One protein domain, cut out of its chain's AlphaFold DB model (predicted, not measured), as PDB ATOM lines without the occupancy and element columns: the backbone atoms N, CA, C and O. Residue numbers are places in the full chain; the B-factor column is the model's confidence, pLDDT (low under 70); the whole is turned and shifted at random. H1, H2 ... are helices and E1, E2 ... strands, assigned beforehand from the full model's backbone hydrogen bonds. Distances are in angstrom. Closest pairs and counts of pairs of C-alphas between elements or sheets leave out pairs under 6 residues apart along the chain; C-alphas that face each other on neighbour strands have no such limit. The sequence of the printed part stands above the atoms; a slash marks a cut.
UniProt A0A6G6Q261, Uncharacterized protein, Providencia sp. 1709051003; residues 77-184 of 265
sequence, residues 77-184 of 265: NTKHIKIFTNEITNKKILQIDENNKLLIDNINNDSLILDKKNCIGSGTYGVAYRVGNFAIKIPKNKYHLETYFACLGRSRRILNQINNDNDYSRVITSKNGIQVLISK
ATOM      1  N   ASN A  77      -9.755 -22.544 -38.054       74.44
ATOM      2  CA  ASN A  77      -9.956 -21.099 -37.914       74.44
ATOM      3  C   ASN A  77     -10.536 -20.681 -36.553       74.44
ATOM      4  O   ASN A  77     -10.731 -19.488 -36.294       74.44
ATOM      5  N   THR A  78     -10.821 -21.631 -35.659       79.62
ATOM      6  CA  THR A  78     -11.337 -21.306 -34.327       79.62
ATOM      7  C   THR A  78     -10.278 -20.544 -33.524       79.62
ATOM      8  O   THR A  78      -9.129 -20.963 -33.410       79.62
ATOM      9  N   LYS A  79     -10.666 -19.402 -32.946       85.00
ATOM     10  CA  LYS A  79      -9.765 -18.544 -32.151       85.00
ATOM     11  C   LYS A  79      -9.787 -18.860 -30.654       85.00
ATOM     12  O   LYS A  79      -8.812 -18.616 -29.950       85.00
ATOM     13  N   HIS A  80     -10.897 -19.405 -30.156       88.81
ATOM     14  CA  HIS A  80     -11.103 -19.647 -28.729       88.81
ATOM     15  C   HIS A  80     -10.973 -21.127 -28.390       88.81
ATOM     16  O   HIS A  80     -11.755 -21.948 -28.874       88.81
ATOM     17  N   ILE A  81     -10.047 -21.455 -27.484       91.00
ATOM     18  CA  ILE A  81      -9.795 -22.845 -27.087       91.00
ATOM     19  C   ILE A  81     -11.053 -23.523 -26.547       91.00
ATOM     20  O   ILE A  81     -11.285 -24.683 -26.840       91.00
ATOM     21  N   LYS A  82     -11.903 -22.795 -25.806       89.75
ATOM     22  CA  LYS A  82     -13.145 -23.333 -25.236       89.75
ATOM     23  C   LYS A  82     -14.071 -23.856 -26.331       89.75
ATOM     24  O   LYS A  82     -14.597 -24.957 -26.203       89.75
ATOM     25  N   ILE A  83     -14.234 -23.087 -27.409       86.44
ATOM     26  CA  ILE A  83     -15.058 -23.470 -28.559       86.44
ATOM     27  C   ILE A  83     -14.433 -24.684 -29.243       86.44
ATOM     28  O   ILE A  83     -15.111 -25.689 -29.416       86.44
ATOM     29  N   PHE A  84     -13.128 -24.634 -29.523       87.69
ATOM     30  CA  PHE A  84     -12.392 -25.736 -30.146       87.69
ATOM     31  C   PHE A  84     -12.520 -27.043 -29.348       87.69
ATOM     32  O   PHE A  84     -12.891 -28.080 -29.891       87.69
ATOM     33  N   THR A  85     -12.307 -26.998 -28.030       88.12
ATOM     34  CA  THR A  85     -12.437 -28.179 -27.168       88.12
ATOM     35  C   THR A  85     -13.868 -28.683 -27.053       88.12
ATOM     36  O   THR A  85     -14.073 -29.894 -26.972       88.12
ATOM     37  N   ASN A  86     -14.859 -27.785 -27.049       85.81
ATOM     38  CA  ASN A  86     -16.270 -28.164 -26.978       85.81
ATOM     39  C   ASN A  86     -16.718 -28.843 -28.270       85.81
ATOM     40  O   ASN A  86     -17.371 -29.877 -28.207       85.81
ATOM     41  N   GLU A  87     -16.332 -28.299 -29.424       81.75
ATOM     42  CA  GLU A  87     -16.558 -28.919 -30.731       81.75
ATOM     43  C   GLU A  87     -15.961 -30.327 -30.764       81.75
ATOM     44  O   GLU A  87     -16.660 -31.281 -31.104       81.75
ATOM     45  N   ILE A  88     -14.715 -30.476 -30.301       80.81
ATOM     46  CA  ILE A  88     -14.055 -31.779 -30.263       80.81
ATOM     47  C   ILE A  88     -14.790 -32.777 -29.354       80.81
ATOM     48  O   ILE A  88     -15.024 -33.929 -29.731       80.81
ATOM     49  N   THR A  89     -15.152 -32.334 -28.151       81.12
ATOM     50  CA  THR A  89     -15.751 -33.189 -27.118       81.12
ATOM     51  C   THR A  89     -17.186 -33.576 -27.474       81.12
ATOM     52  O   THR A  89     -17.529 -34.757 -27.461       81.12
ATOM     53  N   ASN A  90     -18.023 -32.601 -27.839       77.50
ATOM     54  CA  ASN A  90     -19.449 -32.807 -28.099       77.50
ATOM     55  C   ASN A  90     -19.680 -33.689 -29.321       77.50
ATOM     56  O   ASN A  90     -20.535 -34.573 -29.300       77.50
ATOM     57  N   LYS A  91     -18.889 -33.482 -30.375       69.75
ATOM     58  CA  LYS A  91     -18.989 -34.275 -31.599       69.75
ATOM     59  C   LYS A  91     -18.226 -35.606 -31.510       69.75
ATOM     60  O   LYS A  91     -18.299 -36.400 -32.439       69.75
ATOM     61  N   LYS A  92     -17.526 -35.872 -30.392       68.00
ATOM     62  CA  LYS A  92     -16.707 -37.080 -30.150       68.00
ATOM     63  C   LYS A  92     -15.744 -37.388 -31.298       68.00
ATOM     64  O   LYS A  92     -15.549 -38.547 -31.657       68.00
ATOM     65  N   ILE A  93     -15.158 -36.340 -31.861       72.50
ATOM     66  CA  ILE A  93     -14.369 -36.440 -33.092       72.50
ATOM     67  C   ILE A  93     -12.937 -36.874 -32.814       72.50
ATOM     68  O   ILE A  93     -12.290 -37.410 -33.696       72.50
ATOM     69  N   LEU A  94     -12.439 -36.700 -31.587       77.56
ATOM     70  CA  LEU A  94     -11.083 -37.104 -31.237       77.56
ATOM     71  C   LEU A  94     -10.989 -38.602 -30.958       77.56
ATOM     72  O   LEU A  94     -11.529 -39.088 -29.962       77.56
ATOM     73  N   GLN A  95     -10.207 -39.311 -31.755       77.56
ATOM     74  CA  GLN A  95      -9.793 -40.681 -31.503       77.56
ATOM     75  C   GLN A  95      -8.274 -40.778 -31.647       77.56
ATOM     76  O   GLN A  95      -7.674 -40.106 -32.476       77.56
ATOM     77  N   ILE A  96      -7.632 -41.585 -30.807       73.94
ATOM     78  CA  ILE A  96      -6.191 -41.840 -30.904       73.94
ATOM     79  C   ILE A  96      -6.014 -43.298 -31.296       73.94
ATOM     80  O   ILE A  96      -6.529 -44.177 -30.605       73.94
ATOM     81  N   ASP A  97      -5.331 -43.561 -32.404       71.38
ATOM     82  CA  ASP A  97      -5.128 -44.928 -32.877       71.38
ATOM     83  C   ASP A  97      -4.048 -45.682 -32.068       71.38
ATOM     84  O   ASP A  97      -3.448 -45.186 -31.103       71.38
ATOM     85  N   GLU A  98      -3.808 -46.939 -32.432       66.56
ATOM     86  CA  GLU A  98      -2.779 -47.774 -31.810       66.56
ATOM     87  C   GLU A  98      -1.355 -47.215 -31.984       66.56
ATOM     88  O   GLU A  98      -0.540 -47.345 -31.071       66.56
ATOM     89  N   ASN A  99      -1.116 -46.451 -33.051       65.69
ATOM     90  CA  ASN A  99       0.157 -45.830 -33.411       65.69
ATOM     91  C   ASN A  99       0.321 -44.389 -32.889       65.69
ATOM     92  O   ASN A  99       1.230 -43.683 -33.328       65.69
ATOM     93  N   ASN A 100      -0.536 -43.938 -31.962       61.53
ATOM     94  CA  ASN A 100      -0.580 -42.562 -31.441       61.53
ATOM     95  C   ASN A 100      -0.886 -41.491 -32.501       61.53
ATOM     96  O   ASN A 100      -0.616 -40.311 -32.277       61.53
ATOM     97  N   LYS A 101      -1.474 -41.865 -33.639       65.12
ATOM     98  CA  LYS A 101      -2.002 -40.890 -34.592       65.12
ATOM     99  C   LYS A 101      -3.324 -40.355 -34.072       65.12
ATOM    100  O   LYS A 101      -4.181 -41.108 -33.599       65.12
ATOM    101  N   LEU A 102      -3.482 -39.042 -34.179       67.06
ATOM    102  CA  LEU A 102      -4.743 -38.390 -33.882       67.06
ATOM    103  C   LEU A 102      -5.653 -38.494 -35.099       67.06
ATOM    104  O   LEU A 102      -5.279 -38.081 -36.195       67.06
ATOM    105  N   LEU A 103      -6.849 -39.005 -34.876       65.81
ATOM    106  CA  LEU A 103      -7.964 -38.965 -35.800       65.81
ATOM    107  C   LEU A 103      -8.944 -37.925 -35.264       65.81
ATOM    108  O   LEU A 103      -9.380 -38.010 -34.114       65.81
ATOM    109  N   ILE A 104      -9.251 -36.920 -36.075       67.31
ATOM    110  CA  ILE A 104     -10.340 -35.978 -35.825       67.31
ATOM    111  C   ILE A 104     -11.438 -36.309 -36.839       67.31
ATOM    112  O   ILE A 104     -11.434 -35.788 -37.951       67.31
ATOM    113  N   ASP A 105     -12.327 -37.230 -36.471       62.81
ATOM    114  CA  ASP A 105     -13.427 -37.728 -37.304       62.81
ATOM    115  C   ASP A 105     -14.491 -36.654 -37.485       62.81
ATOM    116  O   ASP A 105     -15.205 -36.336 -36.542       62.81
ATOM    117  N   ASN A 106     -14.686 -36.108 -38.678       56.09
ATOM    118  CA  ASN A 106     -15.852 -35.264 -38.894       56.09
ATOM    119  C   ASN A 106     -17.116 -36.116 -39.108       56.09
ATOM    120  O   ASN A 106     -17.058 -37.204 -39.676       56.09
ATOM    121  N   ILE A 107     -18.283 -35.584 -38.728       49.56
ATOM    122  CA  ILE A 107     -19.596 -36.254 -38.854       49.56
ATOM    123  C   ILE A 107     -19.930 -36.615 -40.327       49.56
ATOM    124  O   ILE A 107     -20.794 -37.449 -40.576       49.56
ATOM    125  N   ASN A 108     -19.185 -36.067 -41.299       47.34
ATOM    126  CA  ASN A 108     -19.399 -36.230 -42.740       47.34
ATOM    127  C   ASN A 108     -18.291 -37.028 -43.481       47.34
ATOM    128  O   ASN A 108     -18.110 -36.812 -44.673       47.34
ATOM    129  N   ASN A 109     -17.570 -37.943 -42.814       48.56
ATOM    130  CA  ASN A 109     -16.528 -38.834 -43.386       48.56
ATOM    131  C   ASN A 109     -15.175 -38.202 -43.788       48.56
ATOM    132  O   ASN A 109     -14.321 -38.912 -44.315       48.56
ATOM    133  N   ASP A 110     -14.929 -36.928 -43.480       51.94
ATOM    134  CA  ASP A 110     -13.586 -36.339 -43.579       51.94
ATOM    135  C   ASP A 110     -12.886 -36.427 -42.216       51.94
ATOM    136  O   ASP A 110     -13.134 -35.612 -41.325       51.94
ATOM    137  N   SER A 111     -12.032 -37.432 -42.025       60.34
ATOM    138  CA  SER A 111     -11.192 -37.537 -40.825       60.34
ATOM    139  C   SER A 111      -9.866 -36.811 -41.055       60.34
ATOM    140  O   SER A 111      -9.114 -37.165 -41.965       60.34
ATOM    141  N   LEU A 112      -9.530 -35.828 -40.212       64.81
ATOM    142  CA  LEU A 112      -8.171 -35.282 -40.195       64.81
ATOM    143  C   LEU A 112      -7.268 -36.258 -39.442       64.81
ATOM    144  O   LEU A 112      -7.415 -36.456 -38.236       64.81
ATOM    145  N   ILE A 113      -6.331 -36.856 -40.173       66.75
ATOM    146  CA  ILE A 113      -5.282 -37.700 -39.610       66.75
ATOM    147  C   ILE A 113      -4.067 -36.812 -39.348       66.75
ATOM    148  O   ILE A 113      -3.402 -36.376 -40.287       66.75
ATOM    149  N   LEU A 114      -3.756 -36.547 -38.078       67.31
ATOM    150  CA  LEU A 114      -2.514 -35.861 -37.735       67.31
ATOM    151  C   LEU A 114      -1.354 -36.848 -37.810       67.31
ATOM    152  O   LEU A 114      -1.175 -37.722 -36.959       67.31
ATOM    153  N   ASP A 115      -0.570 -36.696 -38.868       66.06
ATOM    154  CA  ASP A 115       0.654 -37.441 -39.122       66.06
ATOM    155  C   ASP A 115       1.914 -36.619 -38.772       66.06
ATOM    156  O   ASP A 115       1.855 -35.575 -38.113       66.06
ATOM    157  N   LYS A 116       3.083 -37.087 -39.230       66.31
ATOM    158  CA  LYS A 116       4.371 -36.409 -39.023       66.31
ATOM    159  C   LYS A 116       4.390 -34.958 -39.515       66.31
ATOM    160  O   LYS A 116       5.135 -34.175 -38.942       66.31
ATOM    161  N   LYS A 117       3.597 -34.580 -40.525       71.94
ATOM    162  CA  LYS A 117       3.588 -33.205 -41.061       71.94
ATOM    163  C   LYS A 117       3.003 -32.204 -40.070       71.94
ATOM    164  O   LYS A 117       3.362 -31.035 -40.089       71.94
ATOM    165  N   ASN A 118       2.120 -32.680 -39.199       79.00
ATOM    166  CA  ASN A 118       1.479 -31.875 -38.165       79.00
ATOM    167  C   ASN A 118       2.249 -31.915 -36.841       79.00
ATOM    168  O   ASN A 118       1.926 -31.164 -35.921       79.00
ATOM    169  N   CYS A 119       3.238 -32.803 -36.721       85.94
ATOM    170  CA  CYS A 119       4.051 -32.941 -35.524       85.94
ATOM    171  C   CYS A 119       4.926 -31.698 -35.347       85.94
ATOM    172  O   CYS A 119       5.714 -31.346 -36.220       85.94
ATOM    173  N   ILE A 120       4.794 -31.052 -34.192       88.19
ATOM    174  CA  ILE A 120       5.589 -29.881 -33.803       88.19
ATOM    175  C   ILE A 120       6.555 -30.186 -32.656       88.19
ATOM    176  O   ILE A 120       7.328 -29.319 -32.259       88.19
ATOM    177  N   GLY A 121       6.517 -31.406 -32.116       84.19
ATOM    178  CA  GLY A 121       7.439 -31.863 -31.085       84.19
ATOM    179  C   GLY A 121       7.132 -33.283 -30.625       84.19
ATOM    180  O   GLY A 121       5.983 -33.714 -30.607       84.19
ATOM    181  N   SER A 122       8.162 -34.022 -30.227       82.81
ATOM    182  CA  SER A 122       8.029 -35.342 -29.607       82.81
ATOM    183  C   SER A 122       9.052 -35.455 -28.488       82.81
ATOM    184  O   SER A 122      10.249 -35.375 -28.744       82.81
ATOM    185  N   GLY A 123       8.578 -35.696 -27.271       73.56
ATOM    186  CA  GLY A 123       9.409 -35.887 -26.087       73.56
ATOM    187  C   GLY A 123       9.216 -37.267 -25.471       73.56
ATOM    188  O   GLY A 123       8.510 -38.123 -26.010       73.56
ATOM    189  N   THR A 124       9.828 -37.489 -24.313       72.44
ATOM    190  CA  THR A 124       9.721 -38.748 -23.557       72.44
ATOM    191  C   THR A 124       8.274 -39.067 -23.171       72.44
ATOM    192  O   THR A 124       7.849 -40.216 -23.252       72.44
ATOM    193  N   TYR A 125       7.491 -38.042 -22.830       73.38
ATOM    194  CA  TYR A 125       6.153 -38.211 -22.257       73.38
ATOM    195  C   TYR A 125       5.016 -38.089 -23.270       73.38
ATOM    196  O   TYR A 125       3.895 -38.493 -22.980       73.38
ATOM    197  N   GLY A 126       5.277 -37.589 -24.480       79.12
ATOM    198  CA  GLY A 126       4.213 -37.358 -25.451       79.12
ATOM    199  C   GLY A 126       4.677 -36.840 -26.803       79.12
ATOM    200  O   GLY A 126       5.862 -36.597 -27.030       79.12
ATOM    201  N   VAL A 127       3.711 -36.675 -27.697       83.75
ATOM    202  CA  VAL A 127       3.871 -36.057 -29.017       83.75
ATOM    203  C   VAL A 127       2.900 -34.889 -29.119       83.75
ATOM    204  O   VAL A 127       1.746 -35.009 -28.715       83.75
ATOM    205  N   ALA A 128       3.369 -33.758 -29.630       88.38
ATOM    206  CA  ALA A 128       2.589 -32.552 -29.834       88.38
ATOM    207  C   ALA A 128       2.329 -32.332 -31.326       88.38
ATOM    208  O   ALA A 128       3.255 -32.340 -32.141       88.38
ATOM    209  N   TYR A 129       1.070 -32.079 -31.667       88.31
ATOM    210  CA  TYR A 129       0.629 -31.779 -33.024       88.31
ATOM    211  C   TYR A 129       0.016 -30.387 -33.097       88.31
ATOM    212  O   TYR A 129      -0.626 -29.950 -32.143       88.31
ATOM    213  N   ARG A 130       0.162 -29.700 -34.228       89.38
ATOM    214  CA  ARG A 130      -0.533 -28.437 -34.498       89.38
ATOM    215  C   ARG A 130      -1.842 -28.693 -35.239       89.38
ATOM    216  O   ARG A 130      -1.863 -29.449 -36.202       89.38
ATOM    217  N   VAL A 131      -2.900 -28.002 -34.819       86.06
ATOM    218  CA  VAL A 131      -4.181 -27.902 -35.533       86.06
ATOM    219  C   VAL A 131      -4.625 -26.445 -35.499       86.06
ATOM    220  O   VAL A 131      -5.040 -25.940 -34.453       86.06
ATOM    221  N   GLY A 132      -4.490 -25.744 -36.627       86.00
ATOM    222  CA  GLY A 132      -4.776 -24.311 -36.718       86.00
ATOM    223  C   GLY A 132      -4.021 -23.487 -35.665       86.00
ATOM    224  O   GLY A 132      -2.784 -23.445 -35.651       86.00
ATOM    225  N   ASN A 133      -4.787 -22.847 -34.776       90.81
ATOM    226  CA  ASN A 133      -4.301 -21.998 -33.680       90.81
ATOM    227  C   ASN A 133      -3.981 -22.759 -32.380       90.81
ATOM    228  O   ASN A 133      -3.696 -22.131 -31.356       90.81
ATOM    229  N   PHE A 134      -4.041 -24.091 -32.386       93.06
ATOM    230  CA  PHE A 134      -3.879 -24.910 -31.187       93.06
ATOM    231  C   PHE A 134      -2.795 -25.972 -31.350       93.06
ATOM    232  O   PHE A 134      -2.481 -26.420 -32.454       93.06
ATOM    233  N   ALA A 135      -2.228 -26.373 -30.218       92.69
ATOM    234  CA  ALA A 135      -1.352 -27.522 -30.085       92.69
ATOM    235  C   ALA A 135      -2.072 -28.612 -29.279       92.69
ATOM    236  O   ALA A 135      -2.732 -28.316 -28.284       92.69
ATOM    237  N   ILE A 136      -1.946 -29.867 -29.703       90.50
ATOM    238  CA  ILE A 136      -2.531 -31.042 -29.055       90.50
ATOM    239  C   ILE A 136      -1.388 -31.969 -28.642       90.50
ATOM    240  O   ILE A 136      -0.741 -32.567 -29.499       90.50
ATOM    241  N   LYS A 137      -1.136 -32.088 -27.333       89.44
ATOM    242  CA  LYS A 137      -0.160 -33.014 -26.742       89.44
ATOM    243  C   LYS A 137      -0.864 -34.316 -26.362       89.44
ATOM    244  O   LYS A 137      -1.772 -34.326 -25.529       89.44
ATOM    245  N   ILE A 138      -0.427 -35.403 -26.989       83.88
ATOM    246  CA  ILE A 138      -0.871 -36.774 -26.744       83.88
ATOM    247  C   ILE A 138       0.189 -37.472 -25.892       83.88
ATOM    248  O   ILE A 138       1.353 -37.504 -26.307       83.88
ATOM    249  N   PRO A 139      -0.166 -38.049 -24.736       78.12
ATOM    250  CA  PRO A 139       0.786 -38.805 -23.940       78.12
ATOM    251  C   PRO A 139       1.193 -40.105 -24.649       78.12
ATOM    252  O   PRO A 139       0.358 -40.802 -25.225       78.12
ATOM    253  N   LYS A 140       2.484 -40.459 -24.601       73.44
ATOM    254  CA  LYS A 140       2.995 -41.716 -25.189       73.44
ATOM    255  C   LYS A 140       2.516 -42.943 -24.417       73.44
ATOM    256  O   LYS A 140       2.324 -44.001 -25.011       73.44
ATOM    257  N   ASN A 141       2.322 -42.800 -23.106       66.19
ATOM    258  CA  ASN A 141       1.912 -43.889 -22.234       66.19
ATOM    259  C   ASN A 141       0.397 -43.821 -21.996       66.19
ATOM    260  O   ASN A 141      -0.083 -43.069 -21.151       66.19
ATOM    261  N   LYS A 142      -0.364 -44.614 -22.760       56.50
ATOM    262  CA  LYS A 142      -1.844 -44.611 -22.781       56.50
ATOM    263  C   LYS A 142      -2.497 -45.006 -21.444       56.50
ATOM    264  O   LYS A 142      -3.704 -44.858 -21.295       56.50
ATOM    265  N   TYR A 143      -1.707 -45.503 -20.486       50.16
ATOM    266  CA  TYR A 143      -2.157 -46.127 -19.237       50.16
ATOM    267  C   TYR A 143      -1.786 -45.353 -17.960       50.16
ATOM    268  O   TYR A 143      -1.697 -45.945 -16.890       50.16
ATOM    269  N   HIS A 144      -1.598 -44.032 -18.038       49.34
ATOM    270  CA  HIS A 144      -1.505 -43.151 -16.859       49.34
ATOM    271  C   HIS A 144      -0.337 -43.381 -15.882       49.34
ATOM    272  O   HIS A 144      -0.305 -42.740 -14.834       49.34
ATOM    273  N   LEU A 145       0.682 -44.176 -16.222       42.94
ATOM    274  CA  LEU A 145       1.970 -44.134 -15.510       42.94
ATOM    275  C   LEU A 145       2.797 -42.921 -15.970       42.94
ATOM    276  O   LEU A 145       3.980 -43.031 -16.284       42.94
ATOM    277  N   GLU A 146       2.147 -41.761 -16.074       53.12
ATOM    278  CA  GLU A 146       2.851 -40.489 -16.130       53.12
ATOM    279  C   GLU A 146       3.553 -40.342 -14.783       53.12
ATOM    280  O   GLU A 146       2.955 -40.552 -13.722       53.12
ATOM    281  N   THR A 147       4.831 -39.984 -14.808       55.59
ATOM    282  CA  THR A 147       5.452 -39.427 -13.616       55.59
ATOM    283  C   THR A 147       4.537 -38.316 -13.101       55.59
ATOM    284  O   THR A 147       4.019 -37.523 -13.889       55.59
ATOM    285  N   TYR A 148       4.274 -38.260 -11.790       59.44
ATOM    286  CA  TYR A 148       3.255 -37.361 -11.219       59.44
ATOM    287  C   TYR A 148       3.452 -35.896 -11.663       59.44
ATOM    288  O   TYR A 148       2.515 -35.090 -11.692       59.44
ATOM    289  N   PHE A 149       4.678 -35.536 -12.045       61.59
ATOM    290  CA  PHE A 149       4.997 -34.238 -12.598       61.59
ATOM    291  C   PHE A 149       4.471 -33.972 -14.028       61.59
ATOM    292  O   PHE A 149       4.013 -32.859 -14.276       61.59
ATOM    293  N   ALA A 150       4.403 -34.961 -14.918       61.03
ATOM    294  CA  ALA A 150       3.866 -34.815 -16.278       61.03
ATOM    295  C   ALA A 150       2.327 -34.943 -16.363       61.03
ATOM    296  O   ALA A 150       1.762 -34.964 -17.454       61.03
ATOM    297  N   CYS A 151       1.632 -35.001 -15.215       78.75
ATOM    298  CA  CYS A 151       0.177 -35.123 -15.164       78.75
ATOM    299  C   CYS A 151      -0.522 -33.979 -15.915       78.75
ATOM    300  O   CYS A 151      -0.447 -32.817 -15.498       78.75
ATOM    301  N   LEU A 152      -1.304 -34.304 -16.950       84.50
ATOM    302  CA  LEU A 152      -1.958 -33.306 -17.813       84.50
ATOM    303  C   LEU A 152      -2.800 -32.276 -17.036       84.50
ATOM    304  O   LEU A 152      -2.810 -31.088 -17.364       84.50
ATOM    305  N   GLY A 153      -3.487 -32.698 -15.969       85.62
ATOM    306  CA  GLY A 153      -4.268 -31.800 -15.113       85.62
ATOM    307  C   GLY A 153      -3.403 -30.797 -14.335       85.62
ATOM    308  O   GLY A 153      -3.804 -29.642 -14.151       85.62
ATOM    309  N   ARG A 154      -2.204 -31.211 -13.905       86.31
ATOM    310  CA  ARG A 154      -1.194 -30.334 -13.299       86.31
ATOM    311  C   ARG A 154      -0.623 -29.392 -14.353       86.31
ATOM    312  O   ARG A 154      -0.687 -28.183 -14.124       86.31
ATOM    313  N   SER A 155      -0.157 -29.919 -15.485       89.12
ATOM    314  CA  SER A 155       0.427 -29.130 -16.573       89.12
ATOM    315  C   SER A 155      -0.546 -28.049 -17.047       89.12
ATOM    316  O   SER A 155      -0.182 -26.877 -17.068       89.12
ATOM    317  N   ARG A 156      -1.833 -28.377 -17.244       92.88
ATOM    318  CA  ARG A 156      -2.889 -27.395 -17.561       92.88
ATOM    319  C   ARG A 156      -2.945 -26.227 -16.575       92.88
ATOM    320  O   ARG A 156      -2.979 -25.068 -16.979       92.88
ATOM    321  N   ARG A 157      -2.994 -26.515 -15.267       92.31
ATOM    322  CA  ARG A 157      -3.078 -25.462 -14.235       92.31
ATOM    323  C   ARG A 157      -1.850 -24.562 -14.265       92.31
ATOM    324  O   ARG A 157      -1.993 -23.350 -14.157       92.31
ATOM    325  N   ILE A 158      -0.665 -25.155 -14.407       92.81
ATOM    326  CA  ILE A 158       0.594 -24.413 -14.440       92.81
ATOM    327  C   ILE A 158       0.668 -23.537 -15.688       92.81
ATOM    328  O   ILE A 158       0.963 -22.355 -15.557       92.81
ATOM    329  N   LEU A 159       0.351 -24.077 -16.865       96.50
ATOM    330  CA  LEU A 159       0.355 -23.323 -18.119       96.50
ATOM    331  C   LEU A 159      -0.602 -22.130 -18.055       96.50
ATOM    332  O   LEU A 159      -0.203 -21.010 -18.365       96.50
ATOM    333  N   ASN A 160      -1.837 -22.339 -17.589       96.81
ATOM    334  CA  ASN A 160      -2.824 -21.262 -17.490       96.81
ATOM    335  C   ASN A 160      -2.380 -20.174 -16.499       96.81
ATOM    336  O   ASN A 160      -2.517 -18.985 -16.780       96.81
ATOM    337  N   GLN A 161      -1.796 -20.580 -15.367       95.25
ATOM    338  CA  GLN A 161      -1.254 -19.657 -14.375       95.25
ATOM    339  C   GLN A 161      -0.060 -18.869 -14.927       95.25
ATOM    340  O   GLN A 161      -0.068 -17.646 -14.876       95.25
ATOM    341  N   ILE A 162       0.972 -19.542 -15.447       96.94
ATOM    342  CA  ILE A 162       2.198 -18.873 -15.900       96.94
ATOM    343  C   ILE A 162       1.921 -17.972 -17.089       96.94
ATOM    344  O   ILE A 162       2.493 -16.891 -17.148       96.94
ATOM    345  N   ASN A 163       1.026 -18.355 -17.997       97.81
ATOM    346  CA  ASN A 163       0.695 -17.532 -19.156       97.81
ATOM    347  C   ASN A 163      -0.316 -16.411 -18.849       97.81
ATOM    348  O   ASN A 163      -0.616 -15.626 -19.747       97.81
ATOM    349  N   ASN A 164      -0.784 -16.286 -17.596       96.00
ATOM    350  CA  ASN A 164      -1.829 -15.349 -17.162       96.00
ATOM    351  C   ASN A 164      -3.092 -15.430 -18.038       96.00
ATOM    352  O   ASN A 164      -3.657 -14.415 -18.440       96.00
ATOM    353  N   ASP A 165      -3.512 -16.650 -18.365       95.44
ATOM    354  CA  ASP A 165      -4.650 -16.901 -19.241       95.44
ATOM    355  C   ASP A 165      -5.340 -18.209 -18.836       95.44
ATOM    356  O   ASP A 165      -4.854 -19.317 -19.077       95.44
ATOM    357  N   ASN A 166      -6.510 -18.070 -18.210       91.31
ATOM    358  CA  ASN A 166      -7.318 -19.193 -17.731       91.31
ATOM    359  C   ASN A 166      -7.809 -20.111 -18.861       91.31
ATOM    360  O   ASN A 166      -8.156 -21.262 -18.592       91.31
ATOM    361  N   ASP A 167      -7.785 -19.621 -20.101       92.88
ATOM    362  CA  ASP A 167      -8.133 -20.323 -21.331       92.88
ATOM    363  C   ASP A 167      -6.901 -20.512 -22.237       92.88
ATOM    364  O   ASP A 167      -7.016 -20.619 -23.459       92.88
ATOM    365  N   TYR A 168      -5.700 -20.590 -21.658       96.38
ATOM    366  CA  TYR A 168      -4.502 -20.948 -22.418       96.38
ATOM    367  C   TYR A 168      -4.500 -22.428 -22.820       96.38
ATOM    368  O   TYR A 168      -4.149 -22.771 -23.948       96.38
ATOM    369  N   SER A 169      -4.887 -23.311 -21.895       96.88
ATOM    370  CA  SER A 169      -4.905 -24.762 -22.088       96.88
ATOM    371  C   SER A 169      -6.088 -25.451 -21.405       96.88
ATOM    372  O   SER A 169      -6.644 -24.972 -20.406       96.88
ATOM    373  N   ARG A 170      -6.475 -26.608 -21.950       95.44
ATOM    374  CA  ARG A 170      -7.579 -27.466 -21.505       95.44
ATOM    375  C   ARG A 170      -7.205 -28.936 -21.677       95.44
ATOM    376  O   ARG A 170      -6.527 -29.297 -22.630       95.44
ATOM    377  N   VAL A 171      -7.677 -29.781 -20.766       91.81
ATOM    378  CA  VAL A 171      -7.574 -31.241 -20.900       91.81
ATOM    379  C   VAL A 171      -8.920 -31.760 -21.368       91.81
ATOM    380  O   VAL A 171      -9.945 -31.390 -20.792       91.81
ATOM    381  N   ILE A 172      -8.916 -32.603 -22.394       88.88
ATOM    382  CA  ILE A 172     -10.113 -33.305 -22.862       88.88
ATOM    383  C   ILE A 172      -9.848 -34.804 -22.916       88.88
ATOM    384  O   ILE A 172      -8.698 -35.237 -22.954       88.88
ATOM    385  N   THR A 173     -10.917 -35.592 -22.911       85.44
ATOM    386  CA  THR A 173     -10.845 -37.050 -23.051       85.44
ATOM    387  C   THR A 173     -11.326 -37.431 -24.445       85.44
ATOM    388  O   THR A 173     -12.410 -37.019 -24.858       85.44
ATOM    389  N   SER A 174     -10.512 -38.184 -25.180       81.75
ATOM    390  CA  SER A 174     -10.855 -38.717 -26.495       81.75
ATOM    391  C   SER A 174     -11.993 -39.742 -26.408       81.75
ATOM    392  O   SER A 174     -12.324 -40.269 -25.343       81.75
ATOM    393  N   LYS A 175     -12.564 -40.099 -27.560       80.94
ATOM    394  CA  LYS A 175     -13.621 -41.114 -27.699       80.94
ATOM    395  C   LYS A 175     -13.226 -42.480 -27.132       80.94
ATOM    396  O   LYS A 175     -14.087 -43.204 -26.639       80.94
ATOM    397  N   ASN A 176     -11.942 -42.830 -27.192       76.81
ATOM    398  CA  ASN A 176     -11.394 -44.065 -26.632       76.81
ATOM    399  C   ASN A 176     -10.822 -43.909 -25.211       76.81
ATOM    400  O   ASN A 176     -10.121 -44.802 -24.746       76.81
ATOM    401  N   GLY A 177     -11.146 -42.818 -24.512       78.75
ATOM    402  CA  GLY A 177     -10.837 -42.646 -23.091       78.75
ATOM    403  C   GLY A 177      -9.448 -42.085 -22.786       78.75
ATOM    404  O   GLY A 177      -9.079 -42.010 -21.620       78.75
ATOM    405  N   ILE A 178      -8.681 -41.672 -23.796       79.56
ATOM    406  CA  ILE A 178      -7.328 -41.142 -23.606       79.56
ATOM    407  C   ILE A 178      -7.410 -39.638 -23.359       79.56
ATOM    408  O   ILE A 178      -8.027 -38.899 -24.127       79.56
ATOM    409  N   GLN A 179      -6.776 -39.167 -22.290       85.50
ATOM    410  CA  GLN A 179      -6.679 -37.737 -22.027       85.50
ATOM    411  C   GLN A 179      -5.614 -37.086 -22.912       85.50
ATOM    412  O   GLN A 179      -4.536 -37.638 -23.117       85.50
ATOM    413  N   VAL A 180      -5.914 -35.890 -23.413       87.62
ATOM    414  CA  VAL A 180      -4.970 -35.050 -24.159       87.62
ATOM    415  C   VAL A 180      -4.974 -33.636 -23.605       87.62
ATOM    416  O   VAL A 180      -5.994 -33.152 -23.104       87.62
ATOM    417  N   LEU A 181      -3.839 -32.953 -23.727       92.06
ATOM    418  CA  LEU A 181      -3.714 -31.541 -23.395       92.06
ATOM    419  C   LEU A 181      -3.780 -30.718 -24.679       92.06
ATOM    420  O   LEU A 181      -2.967 -30.895 -25.580       92.06
ATOM    421  N   ILE A 182      -4.740 -29.805 -24.745       93.75
ATOM    422  CA  ILE A 182      -4.865 -28.825 -25.820       93.75
ATOM    423  C   ILE A 182      -4.417 -27.478 -25.266       93.75
ATOM    424  O   ILE A 182      -4.877 -27.072 -24.199       93.75
ATOM    425  N   SER A 183      -3.546 -26.775 -25.979       96.62
ATOM    426  CA  SER A 183      -3.093 -25.425 -25.640       96.62
ATOM    427  C   SER A 183      -3.128 -24.504 -26.856       96.62
ATOM    428  O   SER A 183      -3.253 -24.954 -27.995       96.62
ATOM    429  N   LYS A 184      -3.038 -23.192 -26.630       96.00
ATOM    430  CA  LYS A 184      -2.791 -22.229 -27.709       96.00
ATOM    431  C   LYS A 184      -1.435 -22.511 -28.357       96.00
ATOM    432  O   LYS A 184      -0.432 -22.668 -27.664       96.00
TER     433      LYS A 184
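AT A GLANCE: This is residues 77 to 184 of the 265 residues of an uncharacterized protein of Providencia sp. 1709051003 (UniProt A0A6G6Q261). A strongly twisted five-stranded sheet lies between two helices, H2 over one face and H1 over the other, both packed on its E7 and E8 part. A small three-stranded sheet, E1 to E3, lies on H1's side, near Ile 88 of H1 and with E3 near E5. The printed part has 108 residues, with the named elements in the order H1 E1 E2 E3 E4 E5 E6 H2 E7 E8; the class is mixed, helices and strands. The large sheet runs E4 - E5 - E6 - E8 - E7 and the small one E1 - E2 - E3, both antiparallel throughout. The whole is compact, with a radius of gyration of the C-alphas of 13.2 A and spans of 38 by 29 by 24 A.

IN THESE COORDINATES: Find C-alpha 81 at (-9.795, -22.845, -27.087); from there H1, residues 81 to 90, runs 13.9 A. Next come E1, residues 94 to 96, E2, residues 102 to 105, E3, residues 111 to 114, and E4, residues 119 to 122. E5, residues 126 to 131, spans 16.2 A, and E6, residues 134 to 139, 16.4 A. Look for C-alpha 152 at (-1.958, -33.306, -17.813), where H2, residues 152 to 162, begins its 15.1 A. E7, residues 169 to 173, spans 13.7 A; E8, residues 179 to 184, spans 17.0 A and ends at C-alpha 184, (-2.791, -22.229, -27.709).

HOW THE PARTS SIT: In the large sheet, E4, E5 and E6 form a meander, each strand the antiparallel neighbour of the one before: see N 120 and O 128 at 2.9 A, then N 129 and O 136 at 2.9 A. Between the antiparallel neighbours E6 and E8, N 135 and O 183 are within hydrogen-bond range at 2.8 A; between E7 and E8, a hairpin, N 170 and O 182 are within hydrogen-bond range at 2.8 A. E6, H2 and E7 make a split strand-helix-strand unit, two strands running the same way with E8 between them, and its crossover is right-handed. H2 is on this sheet at a height of 8.8 A, along the strands; C-alphas 156 and 169 are its closest to E7, 5.6 A. H1 is on it at 8.1 A, also along the strands; its closest C-alphas to E7 are 89 and 172, 7.1 A. H1 and H2 are apart, and in both every O i to N i+4 pair is within hydrogen-bond range. E1, E2 and E3 form a second meander, with N 95 and O 103 at 2.8 A and N 104 and O 112 at 2.9 A. The closest C-alphas of E3 and E5, 114 and 129, are 7.0 A apart.

THE WHOLE: The farthest C-alphas, 108 and 148, are 38.8 A apart. The printed part has no cut, and its one long link is E6 to H2. Mean pLDDT of the printed part is 78.5; residues 91 to 92, 98 to 116 and 141 to 150 are under 70.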